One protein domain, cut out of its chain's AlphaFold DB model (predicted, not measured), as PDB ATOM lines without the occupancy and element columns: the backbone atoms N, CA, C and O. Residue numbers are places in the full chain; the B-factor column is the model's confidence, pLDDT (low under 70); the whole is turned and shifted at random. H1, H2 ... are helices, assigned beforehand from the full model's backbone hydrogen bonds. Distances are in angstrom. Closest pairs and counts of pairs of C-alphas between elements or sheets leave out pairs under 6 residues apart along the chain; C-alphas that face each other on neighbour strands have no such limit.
ATOM      1  N   LEU A   2      59.202 -62.225 -79.215       68.81
ATOM      2  CA  LEU A   2      58.791 -63.277 -80.167       68.81
ATOM      3  C   LEU A   2      57.589 -64.112 -79.683       68.81
ATOM      4  O   LEU A   2      56.655 -64.325 -80.447       68.81
ATOM      5  N   ALA A   3      57.548 -64.486 -78.400       71.69
ATOM      6  CA  ALA A   3      56.434 -65.250 -77.827       71.69
ATOM      7  C   ALA A   3      55.070 -64.536 -77.931       71.69
ATOM      8  O   ALA A   3      54.065 -65.187 -78.200       71.69
ATOM      9  N   SER A   4      55.012 -63.202 -77.795       78.12
ATOM     10  CA  SER A   4      53.745 -62.460 -77.920       78.12
ATOM     11  C   SER A   4      53.304 -62.284 -79.375       78.12
ATOM     12  O   SER A   4      52.108 -62.251 -79.651       78.12
ATOM     13  N   ILE A   5      54.249 -62.225 -80.319       79.38
ATOM     14  CA  ILE A   5      53.964 -62.211 -81.761       79.38
ATOM     15  C   ILE A   5      53.446 -63.582 -82.210       79.38
ATOM     16  O   ILE A   5      52.409 -63.650 -82.867       79.38
ATOM     17  N   VAL A   6      54.116 -64.662 -81.797       81.94
ATOM     18  CA  VAL A   6      53.686 -66.042 -82.066       81.94
ATOM     19  C   VAL A   6      52.305 -66.302 -81.461       81.94
ATOM     20  O   VAL A   6      51.433 -66.826 -82.148       81.94
ATOM     21  N   HIS A   7      52.057 -65.856 -80.225       83.19
ATOM     22  CA  HIS A   7      50.752 -66.000 -79.581       83.19
ATOM     23  C   HIS A   7      49.641 -65.231 -80.317       83.19
ATOM     24  O   HIS A   7      48.601 -65.808 -80.628       83.19
ATOM     25  N   ARG A   8      49.862 -63.958 -80.686       82.19
ATOM     26  CA  ARG A   8      48.889 -63.182 -81.483       82.19
ATOM     27  C   ARG A   8      48.595 -63.835 -82.832       82.19
ATOM     28  O   ARG A   8      47.441 -63.881 -83.253       82.19
ATOM     29  N   TYR A   9      49.622 -64.367 -83.489       86.12
ATOM     30  CA  TYR A   9      49.464 -65.096 -84.742       86.12
ATOM     31  C   TYR A   9      48.636 -66.378 -84.559       86.12
ATOM     32  O   TYR A   9      47.704 -66.616 -85.324       86.12
ATOM     33  N   GLN A  10      48.911 -67.170 -83.518       87.88
ATOM     34  CA  GLN A  10      48.145 -68.379 -83.195       87.88
ATOM     35  C   GLN A  10      46.671 -68.071 -82.906       87.88
ATOM     36  O   GLN A  10      45.796 -68.736 -83.462       87.88
ATOM     37  N   VAL A  11      46.389 -67.039 -82.103       90.81
ATOM     38  CA  VAL A  11      45.020 -66.589 -81.800       90.81
ATOM     39  C   VAL A  11      44.292 -66.175 -83.078       90.81
ATOM     40  O   VAL A  11      43.181 -66.637 -83.331       90.81
ATOM     41  N   HIS A  12      44.935 -65.377 -83.928       88.31
ATOM     42  CA  HIS A  12      44.362 -64.962 -85.206       88.31
ATOM     43  C   HIS A  12      44.084 -66.157 -86.140       88.31
ATOM     44  O   HIS A  12      43.012 -66.244 -86.740       88.31
ATOM     45  N   MET A  13      45.000 -67.126 -86.228       89.81
ATOM     46  CA  MET A  13      44.794 -68.347 -87.021       89.81
ATOM     47  C   MET A  13      43.680 -69.237 -86.456       89.81
ATOM     48  O   MET A  13      42.968 -69.891 -87.219       89.81
ATOM     49  N   ALA A  14      43.509 -69.281 -85.134       91.12
ATOM     50  CA  ALA A  14      42.402 -69.987 -84.497       91.12
ATOM     51  C   ALA A  14      41.059 -69.300 -84.796       91.12
ATOM     52  O   ALA A  14      40.109 -69.966 -85.198       91.12
ATOM     53  N   GLN A  15      40.995 -67.968 -84.696       92.25
ATOM     54  CA  GLN A  15      39.803 -67.184 -85.038       92.25
ATOM     55  C   GLN A  15      39.393 -67.367 -86.503       92.25
ATOM     56  O   GLN A  15      38.214 -67.580 -86.790       92.25
ATOM     57  N   LYS A  16      40.363 -67.351 -87.430       92.69
ATOM     58  CA  LYS A  16      40.121 -67.648 -88.849       92.69
ATOM     59  C   LYS A  16      39.500 -69.028 -89.042       92.69
ATOM     60  O   LYS A  16      38.453 -69.133 -89.677       92.69
ATOM     61  N   ARG A  17      40.105 -70.062 -88.450       92.69
ATOM     62  CA  ARG A  17      39.604 -71.444 -88.529       92.69
ATOM     63  C   ARG A  17      38.183 -71.572 -87.989       92.69
ATOM     64  O   ARG A  17      37.332 -72.124 -88.676       92.69
ATOM     65  N   MET A  18      37.900 -70.997 -86.821       94.19
ATOM     66  CA  MET A  18      36.550 -71.017 -86.244       94.19
ATOM     67  C   MET A  18      35.528 -70.312 -87.140       94.19
ATOM     68  O   MET A  18      34.412 -70.802 -87.303       94.19
ATOM     69  N   LYS A  19      35.889 -69.168 -87.735       94.88
ATOM     70  CA  LYS A  19      34.996 -68.433 -88.636       94.88
ATOM     71  C   LYS A  19      34.675 -69.243 -89.893       94.88
ATOM     72  O   LYS A  19      33.507 -69.335 -90.253       94.88
ATOM     73  N   ILE A  20      35.683 -69.857 -90.514       95.38
ATOM     74  CA  ILE A  20      35.495 -70.725 -91.685       95.38
ATOM     75  C   ILE A  20      34.607 -71.922 -91.329       95.38
ATOM     76  O   ILE A  20      33.627 -72.170 -92.020       95.38
ATOM     77  N   GLN A  21      34.873 -72.604 -90.212       94.75
ATOM     78  CA  GLN A  21      34.060 -73.741 -89.764       94.75
ATOM     79  C   GLN A  21      32.592 -73.371 -89.531       94.75
ATOM     80  O   GLN A  21      31.708 -74.146 -89.874       94.75
ATOM     81  N   ARG A  22      32.306 -72.190 -88.969       94.31
ATOM     82  CA  ARG A  22      30.920 -71.719 -88.801       94.31
ATOM     83  C   ARG A  22      30.225 -71.468 -90.137       94.31
ATOM     84  O   ARG A  22      29.040 -71.755 -90.255       94.31
ATOM     85  N   LEU A  23      30.944 -70.923 -91.118       95.88
ATOM     86  CA  LEU A  23      30.400 -70.693 -92.456       95.88
ATOM     87  C   LEU A  23      30.102 -72.023 -93.155       95.88
ATOM     88  O   LEU A  23      28.990 -72.178 -93.646       95.88
ATOM     89  N   LEU A  24      31.042 -72.972 -93.115       94.88
ATOM     90  CA  LEU A  24      30.880 -74.313 -93.687       94.88
ATOM     91  C   LEU A  24      29.712 -75.069 -93.059       94.88
ATOM     92  O   LEU A  24      28.843 -75.511 -93.784       94.88
ATOM     93  N   ARG A  25      29.590 -75.087 -91.727       94.38
ATOM     94  CA  ARG A  25      28.437 -75.725 -91.065       94.38
ATOM     95  C   ARG A  25      27.091 -75.186 -91.545       94.38
ATOM     96  O   ARG A  25      26.118 -75.926 -91.590       94.38
ATOM     97  N   GLY A  26      27.018 -73.891 -91.854       92.31
ATOM     98  CA  GLY A  26      25.799 -73.302 -92.402       92.31
ATOM     99  C   GLY A  26      25.533 -73.710 -93.852       92.31
ATOM    100  O   GLY A  26      24.378 -73.798 -94.236       92.31
ATOM    101  N   VAL A  27      26.582 -73.960 -94.637       94.31
ATOM    102  CA  VAL A  27      26.461 -74.544 -95.978       94.31
ATOM    103  C   VAL A  27      26.003 -75.999 -95.873       94.31
ATOM    104  O   VAL A  27      24.980 -76.329 -96.458       94.31
ATOM    105  N   ASP A  28      26.693 -76.813 -95.069       94.19
ATOM    106  CA  ASP A  28      26.397 -78.239 -94.879       94.19
ATOM    107  C   ASP A  28      24.936 -78.453 -94.449       94.19
ATOM    108  O   ASP A  28      24.252 -79.333 -94.963       94.19
ATOM    109  N   LEU A  29      24.430 -77.607 -93.541       93.75
ATOM    110  CA  LEU A  29      23.031 -77.635 -93.106       93.75
ATOM    111  C   LEU A  29      22.057 -77.378 -94.263       93.75
ATOM    112  O   LEU A  29      21.048 -78.063 -94.390       93.75
ATOM    113  N   VAL A  30      22.328 -76.366 -95.093       92.88
ATOM    114  CA  VAL A  30      21.449 -76.023 -96.218       92.88
ATOM    115  C   VAL A  30      21.495 -77.107 -97.296       92.88
ATOM    116  O   VAL A  30      20.451 -77.435 -97.857       92.88
ATOM    117  N   GLU A  31      22.669 -77.679 -97.568       92.06
ATOM    118  CA  GLU A  31      22.824 -78.797 -98.506       92.06
ATOM    119  C   GLU A  31      22.061 -80.039 -98.033       92.06
ATOM    120  O   GLU A  31      21.278 -80.580 -98.811       92.06
ATOM    121  N   ASP A  32      22.199 -80.431 -96.761       92.38
ATOM    122  CA  ASP A  32      21.465 -81.567 -96.178       92.38
ATOM    123  C   ASP A  32      19.943 -81.375 -96.264       92.38
ATOM    124  O   ASP A  32      19.215 -82.266 -96.707       92.38
ATOM    125  N   LEU A  33      19.445 -80.182 -95.916       91.06
ATOM    126  CA  LEU A  33      18.017 -79.872 -96.015       91.06
ATOM    127  C   LEU A  33      17.514 -79.940 -97.462       91.06
ATOM    128  O   LEU A  33      16.428 -80.466 -97.709       91.06
ATOM    129  N   LEU A  34      18.279 -79.421 -98.425       88.06
ATOM    130  CA  LEU A  34      17.904 -79.469 -99.839       88.06
ATOM    131  C   LEU A  34      17.955 -80.893-100.410       88.06
ATOM    132  O   LEU A  34      17.095 -81.235-101.222       88.06
ATOM    133  N   ASP A  35      18.910 -81.718 -99.980       87.44
ATOM    134  CA  ASP A  35      19.021 -83.123-100.383       87.44
ATOM    135  C   ASP A  35      17.858 -83.962 -99.835       87.44
ATOM    136  O   ASP A  35      17.200 -84.688-100.580       87.44
ATOM    137  N   ARG A  36      17.499 -83.773 -98.559       87.12
ATOM    138  CA  ARG A  36      16.330 -84.422 -97.931       87.12
ATOM    139  C   ARG A  36      14.996 -84.012 -98.554       87.12
ATOM    140  O   ARG A  36      14.025 -84.759 -98.456       87.12
ATOM    141  N   LEU A  37      14.941 -82.834 -99.174       86.75
ATOM    142  CA  LEU A  37      13.780 -82.330 -99.915       86.75
ATOM    143  C   LEU A  37      13.862 -82.632-101.420       86.75
ATOM    144  O   LEU A  37      12.993 -82.206-102.189       86.75
ATOM    145  N   SER A  38      14.891 -83.357-101.867       77.69
ATOM    146  CA  SER A  38      15.017 -83.758-103.265       77.69
ATOM    147  C   SER A  38      13.844 -84.657-103.677       77.69
ATOM    148  O   SER A  38      13.364 -85.502-102.928       77.69
ATOM    149  N   GLY A  39      13.311 -84.432-104.881       72.75
ATOM    150  CA  GLY A  39      12.146 -85.175-105.376       72.75
ATOM    151  C   GLY A  39      10.792 -84.734-104.805       72.75
ATOM    152  O   GLY A  39       9.774 -85.263-105.243       72.75
ATOM    153  N   CYS A  40      10.757 -83.746-103.906       77.38
ATOM    154  CA  CYS A  40       9.525 -83.087-103.481       77.38
ATOM    155  C   CYS A  40       9.371 -81.720-104.171       77.38
ATOM    156  O   CYS A  40      10.366 -81.021-104.406       77.38
ATOM    157  N   PRO A  41       8.135 -81.302-104.486       80.06
ATOM    158  CA  PRO A  41       7.825 -79.922-104.815       80.06
ATOM    159  C   PRO A  41       8.342 -78.975-103.742       80.06
ATOM    160  O   PRO A  41       8.139 -79.148-102.541       80.06
ATOM    161  N   PHE A  42       9.096 -77.988-104.203       84.81
ATOM    162  CA  PHE A  42       9.787 -77.049-103.346       84.81
ATOM    163  C   PHE A  42       9.752 -75.671-104.005       84.81
ATOM    164  O   PHE A  42      10.061 -75.578-105.200       84.81
ATOM    165  N   PRO A  43       9.407 -74.595-103.273       88.62
ATOM    166  CA  PRO A  43       9.272 -73.278-103.877       88.62
ATOM    167  C   PRO A  43      10.595 -72.814-104.496       88.62
ATOM    168  O   PRO A  43      11.625 -72.734-103.817       88.62
ATOM    169  N   ALA A  44      10.566 -72.485-105.789       86.38
ATOM    170  CA  ALA A  44      11.754 -72.086-106.541       86.38
ATOM    171  C   ALA A  44      12.439 -70.859-105.919       86.38
ATOM    172  O   ALA A  44      13.664 -70.827-105.801       86.38
ATOM    173  N   GLU A  45      11.659 -69.883-105.446       89.69
ATOM    174  CA  GLU A  45      12.215 -68.679-104.821       89.69
ATOM    175  C   GLU A  45      12.941 -69.004-103.513       89.69
ATOM    176  O   GLU A  45      13.994 -68.431-103.235       89.69
ATOM    177  N   THR A  46      12.421 -69.946-102.718       92.12
ATOM    178  CA  THR A  46      13.096 -70.397-101.493       92.12
ATOM    179  C   THR A  46      14.396 -71.121-101.832       92.12
ATOM    180  O   THR A  46      15.406 -70.913-101.164       92.12
ATOM    181  N   ARG A  47      14.423 -71.915-102.910       90.81
ATOM    182  CA  ARG A  47      15.651 -72.594-103.356       90.81
ATOM    183  C   ARG A  47      16.713 -71.584-103.748       90.81
ATOM    184  O   ARG A  47      17.850 -71.681-103.298       90.81
ATOM    185  N   GLN A  48      16.322 -70.583-104.527       90.44
ATOM    186  CA  GLN A  48      17.215 -69.500-104.918       90.44
ATOM    187  C   GLN A  48      17.712 -68.699-103.714       90.44
ATOM    188  O   GLN A  48      18.884 -68.329-103.682       90.44
ATOM    189  N   LEU A  49      16.857 -68.430-102.720       92.94
ATOM    190  CA  LEU A  49      17.260 -67.760-101.480       92.94
ATOM    191  C   LEU A  49      18.371 -68.543-100.764       92.94
ATOM    192  O   LEU A  49      19.403 -67.969-100.422       92.94
ATOM    193  N   LEU A  50      18.182 -69.852-100.596       93.69
ATOM    194  CA  LEU A  50      19.145 -70.737 -99.938       93.69
ATOM    195  C   LEU A  50      20.454 -70.868-100.727       93.69
ATOM    196  O   LEU A  50      21.535 -70.748-100.160       93.69
ATOM    197  N   GLN A  51      20.380 -71.013-102.050       92.31
ATOM    198  CA  GLN A  51      21.567 -71.059-102.910       92.31
ATOM    199  C   GLN A  51      22.348 -69.734-102.894       92.31
ATOM    200  O   GLN A  51      23.580 -69.735-102.877       92.31
ATOM    201  N   LYS A  52      21.657 -68.586-102.842       93.81
ATOM    202  CA  LYS A  52      22.294 -67.269-102.653       93.81
ATOM    203  C   LYS A  52      22.966 -67.154-101.283       93.81
ATOM    204  O   LYS A  52      24.036 -66.547-101.185       93.81
ATOM    205  N   ASP A  53      22.370 -67.730-100.242       95.25
ATOM    206  CA  ASP A  53      22.975 -67.796 -98.909       95.25
ATOM    207  C   ASP A  53      24.260 -68.636 -98.914       95.25
ATOM    208  O   ASP A  53      25.305 -68.162 -98.464       95.25
ATOM    209  N   MET A  54      24.228 -69.829 -99.517       95.31
ATOM    210  CA  MET A  54      25.409 -70.682 -99.698       95.31
ATOM    211  C   MET A  54      26.522 -69.961-100.465       95.31
ATOM    212  O   MET A  54      27.663 -69.909-100.002       95.31
ATOM    213  N   LEU A  55      26.192 -69.320-101.593       95.62
ATOM    214  CA  LEU A  55      27.145 -68.513-102.357       95.62
ATOM    215  C   LEU A  55      27.764 -67.405-101.491       95.62
ATOM    216  O   LEU A  55      28.980 -67.208-101.509       95.62
ATOM    217  N   SER A  56      26.948 -66.712-100.695       96.62
ATOM    218  CA  SER A  56      27.416 -65.659 -99.789       96.62
ATOM    219  C   SER A  56      28.375 -66.205 -98.724       96.62
ATOM    220  O   SER A  56      29.390 -65.572 -98.421       96.62
ATOM    221  N   ARG A  57      28.114 -67.405 -98.188       97.25
ATOM    222  CA  ARG A  57      29.013 -68.088 -97.240       97.25
ATOM    223  C   ARG A  57      30.336 -68.467 -97.889       97.25
ATOM    224  O   ARG A  57      31.381 -68.176 -97.311       97.25
ATOM    225  N   TYR A  58      30.316 -69.034 -99.094       97.06
ATOM    226  CA  TYR A  58      31.539 -69.361 -99.827       97.06
ATOM    227  C   TYR A  58      32.371 -68.111-100.150       97.06
ATOM    228  O   TYR A  58      33.583 -68.078 -99.918       97.06
ATOM    229  N   GLN A  59      31.729 -67.026-100.586       96.44
ATOM    230  CA  GLN A  59      32.401 -65.741-100.793       96.44
ATOM    231  C   GLN A  59      32.996 -65.183 -99.489       96.44
ATOM    232  O   GLN A  59      34.117 -64.664 -99.495       96.44
ATOM    233  N   ALA A  60      32.294 -65.329 -98.361       96.69
ATOM    234  CA  ALA A  60      32.806 -64.946 -97.049       96.69
ATOM    235  C   ALA A  60      34.014 -65.799 -96.621       96.69
ATOM    236  O   ALA A  60      34.969 -65.243 -96.073       96.69
ATOM    237  N   ILE A  61      34.025 -67.107 -96.912       96.25
ATOM    238  CA  ILE A  61      35.187 -67.987 -96.688       96.25
ATOM    239  C   ILE A  61      36.386 -67.482 -97.494       96.25
ATOM    240  O   ILE A  61      37.440 -67.238 -96.907       96.25
ATOM    241  N   ARG A  62      36.208 -67.206 -98.796       96.19
ATOM    242  CA  ARG A  62      37.265 -66.637 -99.653       96.19
ATOM    243  C   ARG A  62      37.793 -65.297 -99.125       96.19
ATOM    244  O   ARG A  62      38.980 -64.996 -99.247       96.19
ATOM    245  N   GLY A  63      36.923 -64.480 -98.528       94.81
ATOM    246  CA  GLY A  63      37.303 -63.226 -97.872       94.81
ATOM    247  C   GLY A  63      38.153 -63.419 -96.607       94.81
ATOM    248  O   GLY A  63      39.008 -62.585 -96.313       94.81
ATOM    249  N   VAL A  64      37.948 -64.512 -95.864       94.06
ATOM    250  CA  VAL A  64      38.721 -64.855 -94.653       94.06
ATOM    251  C   VAL A  64      40.059 -65.510 -95.005       94.06
ATOM    252  O   VAL A  64      41.093 -65.177 -94.406       94.06
ATOM    253  N   ASP A  65      40.044 -66.429 -95.971       92.44
ATOM    254  CA  ASP A  65      41.219 -67.115 -96.490       92.44
ATOM    255  C   ASP A  65      41.131 -67.309 -98.010       92.44
ATOM    256  O   ASP A  65      40.414 -68.168 -98.520       92.44
ATOM    257  N   ARG A  66      41.924 -66.520 -98.741       90.75
ATOM    258  CA  ARG A  66      42.023 -66.595-100.205       90.75
ATOM    259  C   ARG A  66      42.678 -67.883-100.704       90.75
ATOM    260  O   ARG A  66      42.579 -68.168-101.887       90.75
ATOM    261  N   ARG A  67      43.398 -68.607 -99.841       90.88
ATOM    262  CA  ARG A  67      44.078 -69.866-100.182       90.88
ATOM    263  C   ARG A  67      43.286 -71.089 -99.729       90.88
ATOM    264  O   ARG A  67      43.828 -72.189 -99.773       90.88
ATOM    265  N   TYR A  68      42.044 -70.906 -99.278       92.25
ATOM    266  CA  TYR A  68      41.183 -72.032 -98.953       92.25
ATOM    267  C   TYR A  68      40.996 -72.900-100.199       92.25
ATOM    268  O   TYR A  68      40.531 -72.429-101.239       92.25
ATOM    269  N   GLU A  69      41.405 -74.157-100.098       92.75
ATOM    270  CA  GLU A  69      41.450 -75.072-101.229       92.75
ATOM    271  C   GLU A  69      40.048 -75.308-101.808       92.75
ATOM    272  O   GLU A  69      39.075 -75.484-101.077       92.75
ATOM    273  N   GLY A  70      39.931 -75.262-103.136       92.31
ATOM    274  CA  GLY A  70      38.675 -75.526-103.843       92.31
ATOM    275  C   GLY A  70      37.603 -74.431-103.750       92.31
ATOM    276  O   GLY A  70      36.571 -74.574-104.401       92.31
ATOM    277  N   ILE A  71      37.819 -73.323-103.020       94.00
ATOM    278  CA  ILE A  71      36.759 -72.321-102.795       94.00
ATOM    279  C   ILE A  71      36.248 -71.671-104.083       94.00
ATOM    280  O   ILE A  71      35.046 -71.476-104.236       94.00
ATOM    281  N   ASP A  72      37.134 -71.363-105.033       93.81
ATOM    282  CA  ASP A  72      36.726 -70.751-106.300       93.81
ATOM    283  C   ASP A  72      35.931 -71.733-107.174       93.81
ATOM    284  O   ASP A  72      35.021 -71.309-107.885       93.81
ATOM    285  N   ARG A  73      36.209 -73.042-107.064       94.25
ATOM    286  CA  ARG A  73      35.414 -74.086-107.725       94.25
ATOM    287  C   ARG A  73      33.999 -74.124-107.149       94.25
ATOM    288  O   ARG A  73      33.052 -74.025-107.918       94.25
ATOM    289  N   LEU A  74      33.863 -74.167-105.820       93.31
ATOM    290  CA  LEU A  74      32.561 -74.179-105.135       93.31
ATOM    291  C   LEU A  74      31.728 -72.927-105.462       93.31
ATOM    292  O   LEU A  74      30.535 -73.020-105.738       93.31
ATOM    293  N   ILE A  75      32.366 -71.749-105.490       94.38
ATOM    294  CA  ILE A  75      31.725 -70.489-105.908       94.38
ATOM    295  C   ILE A  75      31.249 -70.571-107.368       94.38
ATOM    296  O   ILE A  75      30.164 -70.085-107.685       94.38
ATOM    297  N   GLY A  76      32.057 -71.159-108.255       92.50
ATOM    298  CA  GLY A  76      31.706 -71.354-109.660       92.50
ATOM    299  C   GLY A  76      30.526 -72.310-109.848       92.50
ATOM    300  O   GLY A  76      29.584 -71.965-110.556       92.50
ATOM    301  N   GLU A  77      30.554 -73.465-109.182       91.56
ATOM    302  CA  GLU A  77      29.511 -74.499-109.239       91.56
ATOM    303  C   GLU A  77      28.152 -73.939-108.796       91.56
ATOM    304  O   GLU A  77      27.196 -73.960-109.572       91.56
ATOM    305  N   ILE A  78      28.074 -73.327-107.606       89.12
ATOM    306  CA  ILE A  78      26.809 -72.762-107.110       89.12
ATOM    307  C   ILE A  78      26.320 -71.588-107.978       89.12
ATOM    308  O   ILE A  78      25.117 -71.396-108.161       89.12
ATOM    309  N   GLY A  79      27.246 -70.811-108.554       87.81
ATOM    310  CA  GLY A  79      26.926 -69.730-109.485       87.81
ATOM    311  C   GLY A  79      26.300 -70.239-110.786       87.81
ATOM    312  O   GLY A  79      25.340 -69.645-111.275       87.81
ATOM    313  N   GLN A  80      26.792 -71.360-111.319       86.88
ATOM    314  CA  GLN A  80      26.208 -72.023-112.489       86.88
ATOM    315  C   GLN A  80      24.827 -72.605-112.179       86.88
ATOM    316  O   GLN A  80      23.913 -72.462-112.993       86.88
ATOM    317  N   THR A  81      24.647 -73.203-110.997       83.81
ATOM    318  CA  THR A  81      23.335 -73.696-110.554       83.81
ATOM    319  C   THR A  81      22.317 -72.561-110.464       83.81
ATOM    320  O   THR A  81      21.203 -72.712-110.947       83.81
ATOM    321  N   LEU A  82      22.699 -71.401-109.921       83.56
ATOM    322  CA  LEU A  82      21.828 -70.220-109.851       83.56
ATOM    323  C   LEU A  82      21.467 -69.644-111.230       83.56
ATOM    324  O   LEU A  82      20.389 -69.073-111.388       83.56
ATOM    325  N   ALA A  83      22.365 -69.759-112.210       79.75
ATOM    326  CA  ALA A  83      22.130 -69.303-113.581       79.75
ATOM    327  C   ALA A  83      21.263 -70.279-114.396       79.75
ATOM    328  O   ALA A  83      20.625 -69.876-115.369       79.75
ATOM    329  N   SER A  84      21.230 -71.552-114.003       72.62
ATOM    330  CA  SER A  84      20.464 -72.598-114.679       72.62
ATOM    331  C   SER A  84      19.037 -72.617-114.129       72.62
ATOM    332  O   SER A  84      18.793 -73.053-113.010       72.62
ATOM    333  N   ALA A  85      18.072 -72.133-114.913       54.03
ATOM    334  CA  ALA A  85      16.668 -71.964-114.517       54.03
ATOM    335  C   ALA A  85      15.873 -73.279-114.313       54.03
ATOM    336  O   ALA A  85      14.644 -73.253-114.244       54.03
ATOM    337  N   GLU A  86      16.528 -74.436-114.228       53.50
ATOM    338  CA  GLU A  86      15.838 -75.717-114.118       53.50
ATOM    339  C   GLU A  86      15.415 -76.008-112.679       53.50
ATOM    340  O   GLU A  86      16.141 -76.577-111.865       53.50
ATOM    341  N   VAL A  87      14.164 -75.667-112.380       51.31
ATOM    342  CA  VAL A  87      13.426 -76.287-111.282       51.31
ATOM    343  C   VAL A  87      12.473 -77.296-111.901       51.31
ATOM    344  O   VAL A  87      11.310 -77.003-112.165       51.31
ATOM    345  N   ALA A  88      12.964 -78.512-112.139       47.44
ATOM    346  CA  ALA A  88      12.070 -79.642-112.333       47.44
ATOM    347  C   ALA A  88      11.381 -79.924-110.989       47.44
ATOM    348  O   ALA A  88      11.921 -80.622-110.129       47.44
ATOM    349  N   SER A  89      10.199 -79.333-110.799       49.12
ATOM    350  CA  SER A  89       9.226 -79.807-109.818       49.12
ATOM    351  C   SER A  89       8.788 -81.196-110.278       49.12
ATOM    352  O   SER A  89       8.016 -81.336-111.227       49.12
ATOM    353  N   ARG A  90       9.393 -82.233-109.698       53.38
ATOM    354  CA  ARG A  90       8.985 -83.619-109.934       53.38
ATOM    355  C   ARG A  90       7.807 -83.943-109.020       53.38
ATOM    356  O   ARG A  90       7.666 -83.354-107.951       53.38
ATOM    357  N   SER A  91       6.948 -84.852-109.477       54.16
ATOM    358  CA  SER A  91       5.793 -85.324-108.716       54.16
ATOM    359  C   SER A  91       6.212 -85.837-107.341       54.16
ATOM    360  O   SER A  91       7.256 -86.474-107.207       54.16
ATOM    361  N   HIS A  92       5.365 -85.585-106.341       60.59
ATOM    362  CA  HIS A  92       5.485 -86.147-105.000       60.59
ATOM    363  C   HIS A  92       5.522 -87.682-105.065       60.59
ATOM    364  O   HIS A  92       4.481 -88.329-105.128       60.59
ATOM    365  N   ASN A  93       6.714 -88.270-105.023       65.06
ATOM    366  CA  ASN A  93       6.896 -89.719-104.948       65.06
ATOM    367  C   ASN A  93       7.215 -90.121-103.500       65.06
ATOM    368  O   ASN A  93       8.268 -90.681-103.193       65.06
ATOM    369  N   ILE A  94       6.309 -89.777-102.580       81.12
ATOM    370  CA  ILE A  94       6.388 -90.205-101.181       81.12
ATOM    371  C   ILE A  94       5.584 -91.499-101.057       81.12
ATOM    372  O   ILE A  94       4.358 -91.480-101.015       81.12
ATOM    373  N   HIS A  95       6.281 -92.634-101.052       77.62
ATOM    374  CA  HIS A  95       5.650 -93.958-101.092       77.62
ATOM    375  C   HIS A  95       5.512 -94.617 -99.719       77.62
ATOM    376  O   HIS A  95       4.683 -95.510 -99.542       77.62
ATOM    377  N   ASP A  96       6.298 -94.172 -98.739       88.06
ATOM    378  CA  ASP A  96       6.333 -94.761 -97.409       88.06
ATOM    379  C   ASP A  96       6.391 -93.701 -96.300       88.06
ATOM    380  O   ASP A  96       6.758 -92.540 -96.503       88.06
ATOM    381  N   LYS A  97       5.977 -94.123 -95.101       89.62
ATOM    382  CA  LYS A  97       5.908 -93.270 -93.910       89.62
ATOM    383  C   LYS A  97       7.291 -92.765 -93.454       89.62
ATOM    384  O   LYS A  97       7.374 -91.595 -93.086       89.62
ATOM    385  N   PRO A  98       8.378 -93.566 -93.475       91.19
ATOM    386  CA  PRO A  98       9.720 -93.060 -93.182       91.19
ATOM    387  C   PRO A  98      10.163 -91.910 -94.093       91.19
ATOM    388  O   PRO A  98      10.730 -90.930 -93.609       91.19
ATOM    389  N   HIS A  99       9.902 -92.004 -95.397       88.69
ATOM    390  CA  HIS A  99      10.215 -90.955 -96.358       88.69
ATOM    391  C   HIS A  99       9.366 -89.707 -96.098       88.69
ATOM    392  O   HIS A  99       9.923 -88.611 -96.028       88.69
ATOM    393  N   LEU A 100       8.062 -89.869 -95.842       91.12
ATOM    394  CA  LEU A 100       7.195 -88.757 -95.443       91.12
ATOM    395  C   LEU A 100       7.759 -88.018 -94.227       91.12
ATOM    396  O   LEU A 100       7.884 -86.799 -94.255       91.12
ATOM    397  N   GLN A 101       8.128 -88.755 -93.176       91.81
ATOM    398  CA  GLN A 101       8.646 -88.163 -91.946       91.81
ATOM    399  C   GLN A 101       9.925 -87.358 -92.210       91.81
ATOM    400  O   GLN A 101      10.018 -86.210 -91.784       91.81
ATOM    401  N   LYS A 102      10.868 -87.905 -92.991       90.81
ATOM    402  CA  LYS A 102      12.106 -87.200 -93.370       90.81
ATOM    403  C   LYS A 102      11.833 -85.867 -94.067       90.81
ATOM    404  O   LYS A 102      12.489 -84.879 -93.731       90.81
ATOM    405  N   VAL A 103      10.884 -85.851 -95.004       91.06
ATOM    406  CA  VAL A 103      10.482 -84.660 -95.771       91.06
ATOM    407  C   VAL A 103       9.787 -83.643 -94.867       91.06
ATOM    408  O   VAL A 103      10.127 -82.461 -94.864       91.06
ATOM    409  N   VAL A 104       8.836 -84.097 -94.052       92.25
ATOM    410  CA  VAL A 104       8.066 -83.254 -93.125       92.25
ATOM    411  C   VAL A 104       8.964 -82.628 -92.063       92.25
ATOM    412  O   VAL A 104       8.738 -81.472 -91.689       92.25
ATOM    413  N   ASP A 105       9.973 -83.354 -91.593       93.38
ATOM    414  CA  ASP A 105      10.975 -82.842 -90.662       93.38
ATOM    415  C   ASP A 105      11.917 -81.859 -91.349       93.38
ATOM    416  O   ASP A 105      12.131 -80.777 -90.813       93.38
ATOM    417  N   ALA A 106      12.376 -82.144 -92.572       93.81
ATOM    418  CA  ALA A 106      13.225 -81.221 -93.326       93.81
ATOM    419  C   ALA A 106      12.521 -79.879 -93.599       93.81
ATOM    420  O   ALA A 106      13.119 -78.817 -93.434       93.81
ATOM    421  N   PHE A 107      11.224 -79.896 -93.932       94.75
ATOM    422  CA  PHE A 107      10.432 -78.667 -94.017       94.75
ATOM    423  C   PHE A 107      10.347 -77.935 -92.673       94.75
ATOM    424  O   PHE A 107      10.479 -76.713 -92.639       94.75
ATOM    425  N   GLY A 108      10.127 -78.657 -91.570       94.50
ATOM    426  CA  GLY A 108      10.068 -78.071 -90.229       94.50
ATOM    427  C   GLY A 108      11.391 -77.431 -89.801       94.50
ATOM    428  O   GLY A 108      11.399 -76.296 -89.330       94.50
ATOM    429  N   GLU A 109      12.501 -78.131 -90.020       95.62
ATOM    430  CA  GLU A 109      13.860 -77.652 -89.757       95.62
ATOM    431  C   GLU A 109      14.188 -76.419 -90.604       95.62
ATOM    432  O   GLU A 109      14.714 -75.438 -90.082       95.62
ATOM    433  N   LEU A 110      13.814 -76.415 -91.887       95.56
ATOM    434  CA  LEU A 110      14.024 -75.263 -92.758       95.56
ATOM    435  C   LEU A 110      13.180 -74.048 -92.337       95.56
ATOM    436  O   LEU A 110      13.670 -72.918 -92.363       95.56
ATOM    437  N   ILE A 111      11.924 -74.262 -91.934       95.44
ATOM    438  CA  ILE A 111      11.069 -73.200 -91.383       95.44
ATOM    439  C   ILE A 111      11.719 -72.602 -90.130       95.44
ATOM    440  O   ILE A 111      11.867 -71.380 -90.057       95.44
ATOM    441  N   GLY A 112      12.168 -73.445 -89.193       95.62
ATOM    442  CA  GLY A 112      12.871 -73.006 -87.984       95.62
ATOM    443  C   GLY A 112      14.146 -72.228 -88.311       95.62
ATOM    444  O   GLY A 112      14.326 -71.107 -87.839       95.62
ATOM    445  N   PHE A 113      14.975 -72.755 -89.216       95.56
ATOM    446  CA  PHE A 113      16.194 -72.096 -89.692       95.56
ATOM    447  C   PHE A 113      15.927 -70.679 -90.221       95.56
ATOM    448  O   PHE A 113      16.669 -69.748 -89.904       95.56
ATOM    449  N   LEU A 114      14.865 -70.485 -91.011       95.94
ATOM    450  CA  LEU A 114      14.509 -69.163 -91.529       95.94
ATOM    451  C   LEU A 114      13.980 -68.233 -90.427       95.94
ATOM    452  O   LEU A 114      14.385 -67.071 -90.370       95.94
ATOM    453  N   GLN A 115      13.116 -68.734 -89.541       94.94
ATOM    454  CA  GLN A 115      12.533 -67.956 -88.440       94.94
ATOM    455  C   GLN A 115      13.581 -67.496 -87.417       94.94
ATOM    456  O   GLN A 115      13.509 -66.373 -86.921       94.94
ATOM    457  N   GLU A 116      14.589 -68.324 -87.146       94.88
ATOM    458  CA  GLU A 116      15.690 -68.025 -86.224       94.88
ATOM    459  C   GLU A 116      16.764 -67.111 -86.842       94.88
ATOM    460  O   GLU A 116      17.727 -66.716 -86.177       94.88
ATOM    461  N   GLY A 117      16.605 -66.726 -88.114       93.31
ATOM    462  CA  GLY A 117      17.548 -65.865 -88.821       93.31
ATOM    463  C   GLY A 117      18.838 -66.586 -89.213       93.31
ATOM    464  O   GLY A 117      19.911 -65.985 -89.170       93.31
ATOM    465  N   GLY A 118      18.736 -67.860 -89.592       92.88
ATOM    466  CA  GLY A 118      19.863 -68.716 -89.957       92.88
ATOM    467  C   GLY A 118      20.629 -68.278 -91.208       92.88
ATOM    468  O   GLY A 118      21.794 -68.654 -91.359       92.88
ATOM    469  N   LEU A 119      20.031 -67.447 -92.071       95.56
ATOM    470  CA  LEU A 119      20.696 -66.849 -93.236       95.56
ATOM    471  C   LEU A 119      21.875 -65.959 -92.812       95.56
ATOM    472  O   LEU A 119      21.769 -65.151 -91.887       95.56
ATOM    473  N   LEU A 120      22.993 -66.053 -93.533       94.69
ATOM    474  CA  LEU A 120      24.165 -65.200 -93.334       94.69
ATOM    475  C   LEU A 120      23.816 -63.730 -93.589       94.69
ATOM    476  O   LEU A 120      24.194 -62.852 -92.813       94.69
ATOM    477  N   ASN A 121      23.087 -63.478 -94.676       90.75
ATOM    478  CA  ASN A 121      22.567 -62.163 -95.020       90.75
ATOM    479  C   ASN A 121      21.093 -62.109 -94.625       90.75
ATOM    480  O   ASN A 121      20.253 -62.753 -95.253       90.75
ATOM    481  N   ARG A 122      20.776 -61.345 -93.576       87.75
ATOM    482  CA  ARG A 122      19.399 -61.232 -93.083       87.75
ATOM    483  C   ARG A 122      18.490 -60.645 -94.159       87.75
ATOM    484  O   ARG A 122      18.738 -59.544 -94.648       87.75
ATOM    485  N   ALA A 123      17.422 -61.371 -94.474       90.81
ATOM    486  CA  ALA A 123      16.325 -60.856 -95.275       90.81
ATOM    487  C   ALA A 123      15.328 -60.080 -94.389       90.81
ATOM    488  O   ALA A 123      15.274 -60.308 -93.175       90.81
ATOM    489  N   PRO A 124      14.532 -59.171 -94.976       94.00
ATOM    490  CA  PRO A 124      13.418 -58.529 -94.288       94.00
ATOM    491  C   PRO A 124      12.432 -59.547 -93.686       94.00
ATOM    492  O   PRO A 124      12.213 -60.625 -94.240       94.00
ATOM    493  N   ALA A 125      11.843 -59.218 -92.534       93.62
ATOM    494  CA  ALA A 125      10.999 -60.149 -91.778       93.62
ATOM    495  C   ALA A 125       9.714 -60.558 -92.526       93.62
ATOM    496  O   ALA A 125       9.231 -61.676 -92.369       93.62
ATOM    497  N   ASP A 126       9.171 -59.662 -93.345       94.94
ATOM    498  CA  ASP A 126       8.050 -59.910 -94.252       94.94
ATOM    499  C   ASP A 126       8.416 -60.912 -95.354       94.94
ATOM    500  O   ASP A 126       7.653 -61.841 -95.613       94.94
ATOM    501  N   VAL A 127       9.615 -60.794 -95.932       94.25
ATOM    502  CA  VAL A 127      10.132 -61.753 -96.922       94.25
ATOM    503  C   VAL A 127      10.313 -63.133 -96.288       94.25
ATOM    504  O   VAL A 127       9.873 -64.133 -96.852       94.25
ATOM    505  N   ILE A 128      10.896 -63.203 -95.086       95.62
ATOM    506  CA  ILE A 128      11.028 -64.469 -94.345       95.62
ATOM    507  C   ILE A 128       9.659 -65.103 -94.095       95.62
ATOM    508  O   ILE A 128       9.495 -66.297 -94.337       95.62
ATOM    509  N   ARG A 129       8.670 -64.309 -93.668       94.50
ATOM    510  CA  ARG A 129       7.306 -64.796 -93.438       94.50
ATOM    511  C   ARG A 129       6.706 -65.422 -94.697       94.50
ATOM    512  O   ARG A 129       6.222 -66.541 -94.626       94.50
ATOM    513  N   GLN A 130       6.834 -64.768 -95.852       93.88
ATOM    514  CA  GLN A 130       6.339 -65.314 -97.123       93.88
ATOM    515  C   GLN A 130       6.973 -66.667 -97.476       93.88
ATOM    516  O   GLN A 130       6.284 -67.570 -97.949       93.88
ATOM    517  N   HIS A 131       8.281 -66.834 -97.251       94.62
ATOM    518  CA  HIS A 131       8.941 -68.123 -97.474       94.62
ATOM    519  C   HIS A 131       8.470 -69.190 -96.484       94.62
ATOM    520  O   HIS A 131       8.230 -70.323 -96.891       94.62
ATOM    521  N   VAL A 132       8.309 -68.831 -95.209       95.06
ATOM    522  CA  VAL A 132       7.789 -69.730 -94.173       95.06
ATOM    523  C   VAL A 132       6.375 -70.200 -94.509       95.06
ATOM    524  O   VAL A 132       6.120 -71.399 -94.454       95.06
ATOM    525  N   ASP A 133       5.490 -69.298 -94.932       93.38
ATOM    526  CA  ASP A 133       4.110 -69.636 -95.294       93.38
ATOM    527  C   ASP A 133       4.072 -70.584 -96.504       93.38
ATOM    528  O   ASP A 133       3.404 -71.619 -96.468       93.38
ATOM    529  N   LYS A 134       4.871 -70.303 -97.547       92.75
ATOM    530  CA  LYS A 134       5.015 -71.187 -98.719       92.75
ATOM    531  C   LYS A 134       5.536 -72.577 -98.344       92.75
ATOM    532  O   LYS A 134       5.037 -73.577 -98.855       92.75
ATOM    533  N   LEU A 135       6.543 -72.657 -97.474       94.00
ATOM    534  CA  LEU A 135       7.085 -73.934 -97.003       94.00
ATOM    535  C   LEU A 135       6.072 -74.693 -96.141       94.00
ATOM    536  O   LEU A 135       5.926 -75.903 -96.299       94.00
ATOM    537  N   GLY A 136       5.346 -73.989 -95.270       94.00
ATOM    538  CA  GLY A 136       4.273 -74.560 -94.461       94.00
ATOM    539  C   GLY A 136       3.161 -75.149 -95.325       94.00
ATOM    540  O   GLY A 136       2.693 -76.252 -95.047       94.00
ATOM    541  N   MET A 137       2.801 -74.462 -96.413       93.00
ATOM    542  CA  MET A 137       1.823 -74.948 -97.385       93.00
ATOM    543  C   MET A 137       2.286 -76.243 -98.058       93.00
ATOM    544  O   MET A 137       1.559 -77.229 -98.072       93.00
ATOM    545  N   GLN A 138       3.519 -76.274 -98.570       91.88
ATOM    546  CA  GLN A 138       4.064 -77.470 -99.227       91.88
ATOM    547  C   GLN A 138       4.182 -78.657 -98.262       91.88
ATOM    548  O   GLN A 138       3.878 -79.794 -98.622       91.88
ATOM    549  N   ARG A 139       4.546 -78.393 -97.003       93.56
ATOM    550  CA  ARG A 139       4.565 -79.403 -95.939       93.56
ATOM    551  C   ARG A 139       3.170 -79.977 -95.666       93.56
ATOM    552  O   ARG A 139       3.036 -81.192 -95.527       93.56
ATOM    553  N   ALA A 140       2.152 -79.119 -95.593       94.06
ATOM    554  CA  ALA A 140       0.756 -79.520 -95.423       94.06
ATOM    555  C   ALA A 140       0.259 -80.359 -96.611       94.06
ATOM    556  O   ALA A 140      -0.347 -81.411 -96.408       94.06
ATOM    557  N   GLU A 141       0.589 -79.952 -97.838       92.44
ATOM    558  CA  GLU A 141       0.244 -80.688 -99.056       92.44
ATOM    559  C   GLU A 141       0.881 -82.091 -99.078       92.44
ATOM    560  O   GLU A 141       0.199 -83.067 -99.391       92.44
ATOM    561  N   CYS A 142       2.155 -82.225 -98.684       91.69
ATOM    562  CA  CYS A 142       2.837 -83.523 -98.597       91.69
ATOM    563  C   CYS A 142       2.115 -84.497 -97.652       91.69
ATOM    564  O   CYS A 142       1.885 -85.654 -98.009       91.69
ATOM    565  N   ILE A 143       1.749 -84.021 -96.456       93.81
ATOM    566  CA  ILE A 143       1.003 -84.799 -95.456       93.81
ATOM    567  C   ILE A 143      -0.357 -85.215 -96.006       93.81
ATOM    568  O   ILE A 143      -0.700 -86.396 -95.949       93.81
ATOM    569  N   HIS A 144      -1.102 -84.248 -96.552       94.81
ATOM    570  CA  HIS A 144      -2.425 -84.489 -97.101       94.81
ATOM    571  C   HIS A 144      -2.367 -85.562 -98.188       94.81
ATOM    572  O   HIS A 144      -3.000 -86.599 -98.051       94.81
ATOM    573  N   ARG A 145      -1.546 -85.373 -99.227       92.31
ATOM    574  CA  ARG A 145      -1.491 -86.291-100.378       92.31
ATOM    575  C   ARG A 145      -1.111 -87.712 -99.979       92.31
ATOM    576  O   ARG A 145      -1.726 -88.654-100.472       92.31
ATOM    577  N   PHE A 146      -0.129 -87.878 -99.091       93.75
ATOM    578  CA  PHE A 146       0.282 -89.206 -98.635       93.75
ATOM    579  C   PHE A 146      -0.847 -89.923 -97.892       93.75
ATOM    580  O   PHE A 146      -1.190 -91.060 -98.217       93.75
ATOM    581  N   HIS A 147      -1.417 -89.269 -96.879       95.75
ATOM    582  CA  HIS A 147      -2.424 -89.901 -96.038       95.75
ATOM    583  C   HIS A 147      -3.763 -90.048 -96.749       95.75
ATOM    584  O   HIS A 147      -4.435 -91.045 -96.524       95.75
ATOM    585  N   PHE A 148      -4.122 -89.126 -97.639       95.75
ATOM    586  CA  PHE A 148      -5.347 -89.220 -98.422       95.75
ATOM    587  C   PHE A 148      -5.301 -90.426 -99.365       95.75
ATOM    588  O   PHE A 148      -6.184 -91.273 -99.300       95.75
ATOM    589  N   ALA A 149      -4.210 -90.600-100.121       94.56
ATOM    590  CA  ALA A 149      -4.033 -91.774-100.980       94.56
ATOM    591  C   ALA A 149      -4.046 -93.092-100.183       94.56
ATOM    592  O   ALA A 149      -4.595 -94.097-100.630       94.56
ATOM    593  N   LYS A 150      -3.464 -93.102 -98.975       95.25
ATOM    594  CA  LYS A 150      -3.509 -94.272 -98.084       95.25
ATOM    595  C   LYS A 150      -4.893 -94.523 -97.492       95.25
ATOM    596  O   LYS A 150      -5.260 -95.683 -97.310       95.25
ATOM    597  N   ALA A 151      -5.651 -93.468 -97.208       96.00
ATOM    598  CA  ALA A 151      -7.027 -93.571 -96.749       96.00
ATOM    599  C   ALA A 151      -7.929 -94.150 -97.847       96.00
ATOM    600  O   ALA A 151      -8.698 -95.064 -97.569       96.00
ATOM    601  N   GLU A 152      -7.789 -93.673 -99.088       95.94
ATOM    602  CA  GLU A 152      -8.506 -94.209-100.251       95.94
ATOM    603  C   GLU A 152      -8.189 -95.687-100.459       95.94
ATOM    604  O   GLU A 152      -9.105 -96.505-100.473       95.94
ATOM    605  N   GLN A 153      -6.899 -96.038-100.496       95.56
ATOM    606  CA  GLN A 153      -6.459 -97.427-100.621       95.56
ATOM    607  C   GLN A 153      -7.059 -98.319 -99.517       95.56
ATOM    608  O   GLN A 153      -7.610 -99.378 -99.803       95.56
ATOM    609  N   SER A 154      -6.980 -97.890 -98.253       95.81
ATOM    610  CA  SER A 154      -7.482 -98.682 -97.120       95.81
ATOM    611  C   SER A 154      -9.001 -98.856 -97.174       95.81
ATOM    612  O   SER A 154      -9.512 -99.920 -96.835       95.81
ATOM    613  N   PHE A 155      -9.728 -97.830 -97.626       95.81
ATOM    614  CA  PHE A 155     -11.178 -97.894 -97.785       95.81
ATOM    615  C   PHE A 155     -11.588 -98.852 -98.912       95.81
ATOM    616  O   PHE A 155     -12.493 -99.660 -98.717       95.81
ATOM    617  N   GLU A 156     -10.892 -98.820-100.053       94.56
ATOM    618  CA  GLU A 156     -11.101 -99.768-101.160       94.56
ATOM    619  C   GLU A 156     -10.819-101.220-100.748       94.56
ATOM    620  O   GLU A 156     -11.517-102.139-101.175       94.56
ATOM    621  N   GLU A 157      -9.832-101.432 -99.876       95.50
ATOM    622  CA  GLU A 157      -9.501-102.737 -99.292       95.50
ATOM    623  C   GLU A 157     -10.489-103.177 -98.184       95.50
ATOM    624  O   GLU A 157     -10.351-104.269 -97.630       95.50
ATOM    625  N   GLY A 158     -11.496-102.357 -97.854       93.19
ATOM    626  CA  GLY A 158     -12.496-102.626 -96.813       93.19
ATOM    627  C   GLY A 158     -12.001-102.388 -95.382       93.19
ATOM    628  O   GLY A 158     -12.705-102.685 -94.416       93.19
ATOM    629  N   ASN A 159     -10.800-101.835 -95.215       94.62
ATOM    630  CA  ASN A 159     -10.210-101.530 -93.920       94.62
ATOM    631  C   ASN A 159     -10.589-100.110 -93.465       94.62
ATOM    632  O   ASN A 159      -9.814 -99.152 -93.539       94.62
ATOM    633  N   VAL A 160     -11.828 -99.989 -92.986       93.88
ATOM    634  CA  VAL A 160     -12.442 -98.725 -92.547       93.88
ATOM    635  C   VAL A 160     -11.653 -98.053 -91.420       93.88
ATOM    636  O   VAL A 160     -11.455 -96.837 -91.445       93.88
ATOM    637  N   HIS A 161     -11.165 -98.830 -90.447       94.00
ATOM    638  CA  HIS A 161     -10.427 -98.291 -89.305       94.00
ATOM    639  C   HIS A 161      -9.144 -97.570 -89.741       94.00
ATOM    640  O   HIS A 161      -8.906 -96.433 -89.325       94.00
ATOM    641  N   ASP A 162      -8.359 -98.191 -90.624       95.25
ATOM    642  CA  ASP A 162      -7.114 -97.602 -91.126       95.25
ATOM    643  C   ASP A 162      -7.385 -96.376 -92.009       95.25
ATOM    644  O   ASP A 162      -6.689 -95.360 -91.893       95.25
ATOM    645  N   ALA A 163      -8.449 -96.412 -92.820       95.94
ATOM    646  CA  ALA A 163      -8.867 -95.267 -93.624       95.94
ATOM    647  C   ALA A 163      -9.205 -94.042 -92.753       95.94
ATOM    648  O   ALA A 163      -8.677 -92.947 -92.973       95.94
ATOM    649  N   LEU A 164     -10.015 -94.233 -91.703       95.44
ATOM    650  CA  LEU A 164     -10.345 -93.180 -90.737       95.44
ATOM    651  C   LEU A 164      -9.108 -92.693 -89.971       95.44
ATOM    652  O   LEU A 164      -8.968 -91.489 -89.734       95.44
ATOM    653  N   GLY A 165      -8.197 -93.601 -89.610       96.06
ATOM    654  CA  GLY A 165      -6.926 -93.269 -88.968       96.06
ATOM    655  C   GLY A 165      -6.078 -92.315 -89.812       96.06
ATOM    656  O   GLY A 165      -5.538 -91.335 -89.295       96.06
ATOM    657  N   HIS A 166      -6.014 -92.538 -91.123       97.06
ATOM    658  CA  HIS A 166      -5.318 -91.644 -92.045       97.06
ATOM    659  C   HIS A 166      -5.999 -90.278 -92.196       97.06
ATOM    660  O   HIS A 166      -5.305 -89.262 -92.143       97.06
ATOM    661  N   CYS A 167      -7.332 -90.215 -92.297       96.44
ATOM    662  CA  CYS A 167      -8.053 -88.936 -92.301       96.44
ATOM    663  C   CYS A 167      -7.804 -88.131 -91.012       96.44
ATOM    664  O   CYS A 167      -7.597 -86.918 -91.066       96.44
ATOM    665  N   ASN A 168      -7.784 -88.793 -89.853       95.62
ATOM    666  CA  ASN A 168      -7.498 -88.136 -88.577       95.62
ATOM    667  C   ASN A 168      -6.057 -87.614 -88.510       95.62
ATOM    668  O   ASN A 168      -5.859 -86.474 -88.100       95.62
ATOM    669  N   ALA A 169      -5.074 -88.381 -88.996       95.19
ATOM    670  CA  ALA A 169      -3.680 -87.939 -89.049       95.19
ATOM    671  C   ALA A 169      -3.498 -86.648 -89.870       95.19
ATOM    672  O   ALA A 169      -2.739 -85.762 -89.474       95.19
ATOM    673  N   ILE A 170      -4.228 -86.508 -90.987       96.19
ATOM    674  CA  ILE A 170      -4.256 -85.263 -91.770       96.19
ATOM    675  C   ILE A 170      -4.792 -84.123 -90.907       96.19
ATOM    676  O   ILE A 170      -4.131 -83.100 -90.749       96.19
ATOM    677  N   LYS A 171      -5.977 -84.302 -90.318       95.44
ATOM    678  CA  LYS A 171      -6.647 -83.256 -89.537       95.44
ATOM    679  C   LYS A 171      -5.821 -82.789 -88.345       95.44
ATOM    680  O   LYS A 171      -5.699 -81.583 -88.141       95.44
ATOM    681  N   GLU A 172      -5.259 -83.722 -87.581       94.81
ATOM    682  CA  GLU A 172      -4.389 -83.425 -86.440       94.81
ATOM    683  C   GLU A 172      -3.199 -82.579 -86.896       94.81
ATOM    684  O   GLU A 172      -2.969 -81.488 -86.373       94.81
ATOM    685  N   PHE A 173      -2.510 -83.010 -87.957       94.50
ATOM    686  CA  PHE A 173      -1.365 -82.276 -88.481       94.50
ATOM    687  C   PHE A 173      -1.733 -80.871 -88.972       94.50
ATOM    688  O   PHE A 173      -1.052 -79.903 -88.627       94.50
ATOM    689  N   LEU A 174      -2.789 -80.738 -89.782       93.69
ATOM    690  CA  LEU A 174      -3.196 -79.449 -90.347       93.69
ATOM    691  C   LEU A 174      -3.661 -78.475 -89.256       93.69
ATOM    692  O   LEU A 174      -3.399 -77.280 -89.367       93.69
ATOM    693  N   THR A 175      -4.279 -78.979 -88.186       91.62
ATOM    694  CA  THR A 175      -4.726 -78.159 -87.047       91.62
ATOM    695  C   THR A 175      -3.556 -77.682 -86.188       91.62
ATOM    696  O   THR A 175      -3.526 -76.527 -85.769       91.62
ATOM    697  N   GLU A 176      -2.585 -78.556 -85.915       90.38
ATOM    698  CA  GLU A 176      -1.466 -78.238 -85.020       90.38
ATOM    699  C   GLU A 176      -0.323 -77.486 -85.711       90.38
ATOM    700  O   GLU A 176       0.356 -76.668 -85.088       90.38
ATOM    701  N   LYS A 177      -0.053 -77.814 -86.978       86.94
ATOM    702  CA  LYS A 177       1.178 -77.421 -87.687       86.94
ATOM    703  C   LYS A 177       0.932 -76.805 -89.063       86.94
ATOM    704  O   LYS A 177       1.896 -76.359 -89.689       86.94
ATOM    705  N   GLY A 178      -0.308 -76.792 -89.550       81.75
ATOM    706  CA  GLY A 178      -0.657 -76.163 -90.820       81.75
ATOM    707  C   GLY A 178      -0.659 -74.631 -90.716       81.75
ATOM    708  O   GLY A 178      -1.092 -74.086 -89.698       81.75
ATOM    709  N   PRO A 179      -0.185 -73.896 -91.739       87.06
ATOM    710  CA  PRO A 179      -0.340 -72.446 -91.760       87.06
ATOM    711  C   PRO A 179      -1.819 -72.054 -91.859       87.06
ATOM    712  O   PRO A 179      -2.592 -72.673 -92.591       87.06
ATOM    713  N   ASN A 180      -2.210 -70.978 -91.171       88.38
ATOM    714  CA  ASN A 180      -3.570 -70.448 -91.253       88.38
ATOM    715  C   ASN A 180      -3.801 -69.771 -92.612       88.38
ATOM    716  O   ASN A 180      -3.523 -68.587 -92.792       88.38
ATOM    717  N   SER A 181      -4.296 -70.550 -93.567       90.38
ATOM    718  CA  SER A 181      -4.474 -70.168 -94.968       90.38
ATOM    719  C   SER A 181      -5.724 -70.834 -95.535       90.38
ATOM    720  O   SER A 181      -6.203 -71.833 -94.990       90.38
ATOM    721  N   ASP A 182      -6.279 -70.253 -96.595       92.62
ATOM    722  CA  ASP A 182      -7.501 -70.762 -97.222       92.62
ATOM    723  C   ASP A 182      -7.251 -72.136 -97.860       92.62
ATOM    724  O   ASP A 182      -8.101 -73.019 -97.787       92.62
ATOM    725  N   GLU A 183      -6.057 -72.362 -98.407       91.69
ATOM    726  CA  GLU A 183      -5.704 -73.617 -99.061       91.69
ATOM    727  C   GLU A 183      -5.488 -74.751 -98.044       91.69
ATOM    728  O   GLU A 183      -5.962 -75.859 -98.268       91.69
ATOM    729  N   VAL A 184      -4.874 -74.492 -96.880       92.62
ATOM    730  CA  VAL A 184      -4.798 -75.496 -95.795       92.62
ATOM    731  C   VAL A 184      -6.181 -75.833 -95.250       92.62
ATOM    732  O   VAL A 184      -6.447 -76.994 -94.937       92.62
ATOM    733  N   ARG A 185      -7.076 -74.840 -95.159       94.44
ATOM    734  CA  ARG A 185      -8.476 -75.082 -94.786       94.44
ATOM    735  C   ARG A 185      -9.180 -75.968 -95.815       94.44
ATOM    736  O   ARG A 185      -9.852 -76.907 -95.414       94.44
ATOM    737  N   ALA A 186      -8.935 -75.760 -97.109       95.81
ATOM    738  CA  ALA A 186      -9.468 -76.632 -98.153       95.81
ATOM    739  C   ALA A 186      -8.969 -78.087 -98.028       95.81
ATOM    740  O   ALA A 186      -9.779 -79.006 -98.121       95.81
ATOM    741  N   LEU A 187      -7.676 -78.308 -97.742       95.94
ATOM    742  CA  LEU A 187      -7.130 -79.656 -97.491       95.94
ATOM    743  C   LEU A 187      -7.779 -80.325 -96.267       95.94
ATOM    744  O   LEU A 187      -8.028 -81.530 -96.254       95.94
ATOM    745  N   TYR A 188      -8.051 -79.547 -95.219       95.81
ATOM    746  CA  TYR A 188      -8.749 -80.040 -94.033       95.81
ATOM    747  C   TYR A 188     -10.192 -80.443 -94.362       95.81
ATOM    748  O   TYR A 188     -10.635 -81.527 -93.975       95.81
ATOM    749  N   ASP A 189     -10.915 -79.584 -95.082       96.00
ATOM    750  CA  ASP A 189     -12.308 -79.818 -95.459       96.00
ATOM    751  C   ASP A 189     -12.447 -81.035 -96.387       96.00
ATOM    752  O   ASP A 189     -13.377 -81.824 -96.222       96.00
ATOM    753  N   GLU A 190     -11.499 -81.237 -97.306       96.56
ATOM    754  CA  GLU A 190     -11.427 -82.420 -98.171       96.56
ATOM    755  C   GLU A 190     -11.254 -83.712 -97.356       96.56
ATOM    756  O   GLU A 190     -12.034 -84.660 -97.507       96.56
ATOM    757  N   ALA A 191     -10.295 -83.737 -96.426       95.50
ATOM    758  CA  ALA A 191     -10.082 -84.880 -95.542       95.50
ATOM    759  C   ALA A 191     -11.302 -85.166 -94.646       95.50
ATOM    760  O   ALA A 191     -11.647 -86.329 -94.417       95.50
ATOM    761  N   GLU A 192     -11.983 -84.129 -94.152       95.56
ATOM    762  CA  GLU A 192     -13.193 -84.276 -93.338       95.56
ATOM    763  C   GLU A 192     -14.394 -84.767 -94.156       95.56
ATOM    764  O   GLU A 192     -15.155 -85.610 -93.674       95.56
ATOM    765  N   ALA A 193     -14.567 -84.282 -95.387       96.12
ATOM    766  CA  ALA A 193     -15.606 -84.759 -96.290       96.12
ATOM    767  C   ALA A 193     -15.418 -86.249 -96.604       96.12
ATOM    768  O   ALA A 193     -16.377 -87.022 -96.530       96.12
ATOM    769  N   PHE A 194     -14.181 -86.676 -96.876       96.62
ATOM    770  CA  PHE A 194     -13.898 -88.086 -97.122       96.62
ATOM    771  C   PHE A 194     -14.114 -88.948 -95.871       96.62
ATOM    772  O   PHE A 194     -14.756 -89.995 -95.950       96.62
ATOM    773  N   ARG A 195     -13.689 -88.471 -94.694       95.50
ATOM    774  CA  ARG A 195     -13.943 -89.140 -93.409       95.50
ATOM    775  C   ARG A 195     -15.437 -89.378 -93.164       95.50
ATOM    776  O   ARG A 195     -15.815 -90.476 -92.767       95.50
ATOM    777  N   LYS A 196     -16.284 -88.369 -93.413       94.25
ATOM    778  CA  LYS A 196     -17.747 -88.490 -93.271       94.25
ATOM    779  C   LYS A 196     -18.320 -89.552 -94.206       94.25
ATOM    780  O   LYS A 196     -19.073 -90.400 -93.743       94.25
ATOM    781  N   ARG A 197     -17.884 -89.567 -95.472       94.00
ATOM    782  CA  ARG A 197     -18.284 -90.584 -96.459       94.00
ATOM    783  C   ARG A 197     -17.969 -92.008 -95.987       94.00
ATOM    784  O   ARG A 197     -18.788 -92.899 -96.165       94.00
ATOM    785  N   ILE A 198     -16.795 -92.219 -95.390       92.38
ATOM    786  CA  ILE A 198     -16.399 -93.525 -94.843       92.38
ATOM    787  C   ILE A 198     -17.319 -93.927 -93.679       92.38
ATOM    788  O   ILE A 198     -17.819 -95.047 -93.659       92.38
ATOM    789  N   SER A 199     -17.570 -93.016 -92.733       89.31
ATOM    790  CA  SER A 199     -18.425 -93.292 -91.568       89.31
ATOM    791  C   SER A 199     -19.888 -93.559 -91.936       89.31
ATOM    792  O   SER A 199     -20.533 -94.385 -91.301       89.31
ATOM    793  N   GLU A 200     -20.418 -92.884 -92.956       90.00
ATOM    794  CA  GLU A 200     -21.766 -93.148 -93.478       90.00
ATOM    795  C   GLU A 200     -21.843 -94.542 -94.122       90.00
ATOM    796  O   GLU A 200     -22.782 -95.287 -93.862       90.00
ATOM    797  N   HIS A 201     -20.810 -94.949 -94.868       82.19
ATOM    798  CA  HIS A 201     -20.738 -96.287 -95.462       82.19
ATOM    799  C   HIS A 201     -20.622 -97.420 -94.427       82.19
ATOM    800  O   HIS A 201     -21.085 -98.529 -94.679       82.19
ATOM    801  N   GLU A 202     -20.005 -97.162 -93.272       77.94
ATOM    802  CA  GLU A 202     -19.964 -98.107 -92.146       77.94
ATOM    803  C   GLU A 202     -21.323 -98.227 -91.443       77.94
ATOM    804  O   GLU A 202     -21.671 -99.301 -90.976       77.94
ATOM    805  N   ALA A 203     -22.106 -97.145 -91.372       69.62
ATOM    806  CA  ALA A 203     -23.423 -97.163 -90.735       69.62
ATOM    807  C   ALA A 203     -24.498 -97.879 -91.576       69.62
ATOM    808  O   ALA A 203     -25.486 -98.362 -91.018       69.62
ATOM    809  N   ASP A 204     -24.309 -97.928 -92.897       67.12
ATOM    810  CA  ASP A 204     -25.233 -98.543 -93.856       67.12
ATOM    811  C   ASP A 204     -24.961-100.045 -94.113       67.12
ATOM    812  O   ASP A 204     -25.794-100.706 -94.742       67.12
ATOM    813  N   ASN A 205     -23.831-100.587 -93.636       57.06
ATOM    814  CA  ASN A 205     -23.425-102.000 -93.772       57.06
ATOM    815  C   ASN A 205     -23.471-102.754 -92.436       57.06
ATOM    816  O   ASN A 205     -23.790-103.966 -92.469       57.06
TER     817      ASN A 205
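AT A GLANCE: This is residues 2 to 205 of the 205 residues of the protein "Pyruvate-flavodoxin oxidoreductase" of endosymbiont of Lamellibrachia luymesi (UniProt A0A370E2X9). Two groups of helices are joined end to end into a long, loose model: H1, H2 and H3 fold back and forth at one end, H4, H5, H6 and H7 at the other, and the two groups meet at a steep angle where the last residues of H1 pack on H4. Residues 2 to 14 of H1 stick out as a free arm, and H5, in the second group, packs with H4 as well as with the H6 and H7 pair. The printed part has 204 residues with seven named helices, H1 to H7 in chain order, and no named strand; the class is all helix. The whole is loose, with a radius of gyration of the C-alphas of 22.9 A, and spans 91 by 36 by 31 A.

HOW THE PARTS SIT: H1, residues 2 to 36, touches H2, residues 44 to 64, with residues 16 to 30 alone; this hairpin has a shallow tilt of 15 degrees, opposite ways, and its closest C-alphas, Val 27 and Met 54, are 5.5 A apart. H2 forms a second hairpin with H3, residues 71 to 83, at 21 degrees, the closest C-alphas being Leu 55 and Ile 75, 6.1 A apart; H1 and H3 are apart. With residues 33 to 36 alone, H1 touches residues 102 to 110 of H4, residues 97 to 115, at a steep tilt of 49 degrees; the closest C-alphas, Leu 33 and Ala 106, are 5.7 A apart. H4 and H5, residues 125 to 156, are a hairpin at 14 degrees, with the C-alphas of Ile 111 and Val 132 closest at 5.5 A. H5 is the hub, touching three helices. H5, H6, residues 160 to 177, and H7, residues 182 to 203, form an up-and-down bundle, each helix running against the one before it. The closest C-alphas of H5 and H6, Ala 151 and Ala 163, are 4.0 A apart, and those of H6 and H7, Cys 167 and Ala 191, 5.6 A. In all seven helices every O i to N i+4 pair is within hydrogen-bond range.

IN THESE COORDINATES: H1 begins at C-alpha 2 (58.791, -63.277, -80.167) and is 50.7 A long. H2 measures 30.3 A, H3 18.4 A and H4 26.7 A. H5 begins at C-alpha 125 (10.999, -60.149, -91.778) and is 46.3 A long. H6 measures 25.7 A, and H7, 31.5 A long, ends at C-alpha 203 (-23.423, -97.163, -90.735).

THE WHOLE: The two C-alphas farthest apart, Leu 2 and Asp 204, are 92.1 A apart. The printed part has no cut. The link from H3 to H4, residues 84 to 96, is long. pLDDT is under 70 at residue 2, residues 85 to 93 and residues 203 to 205.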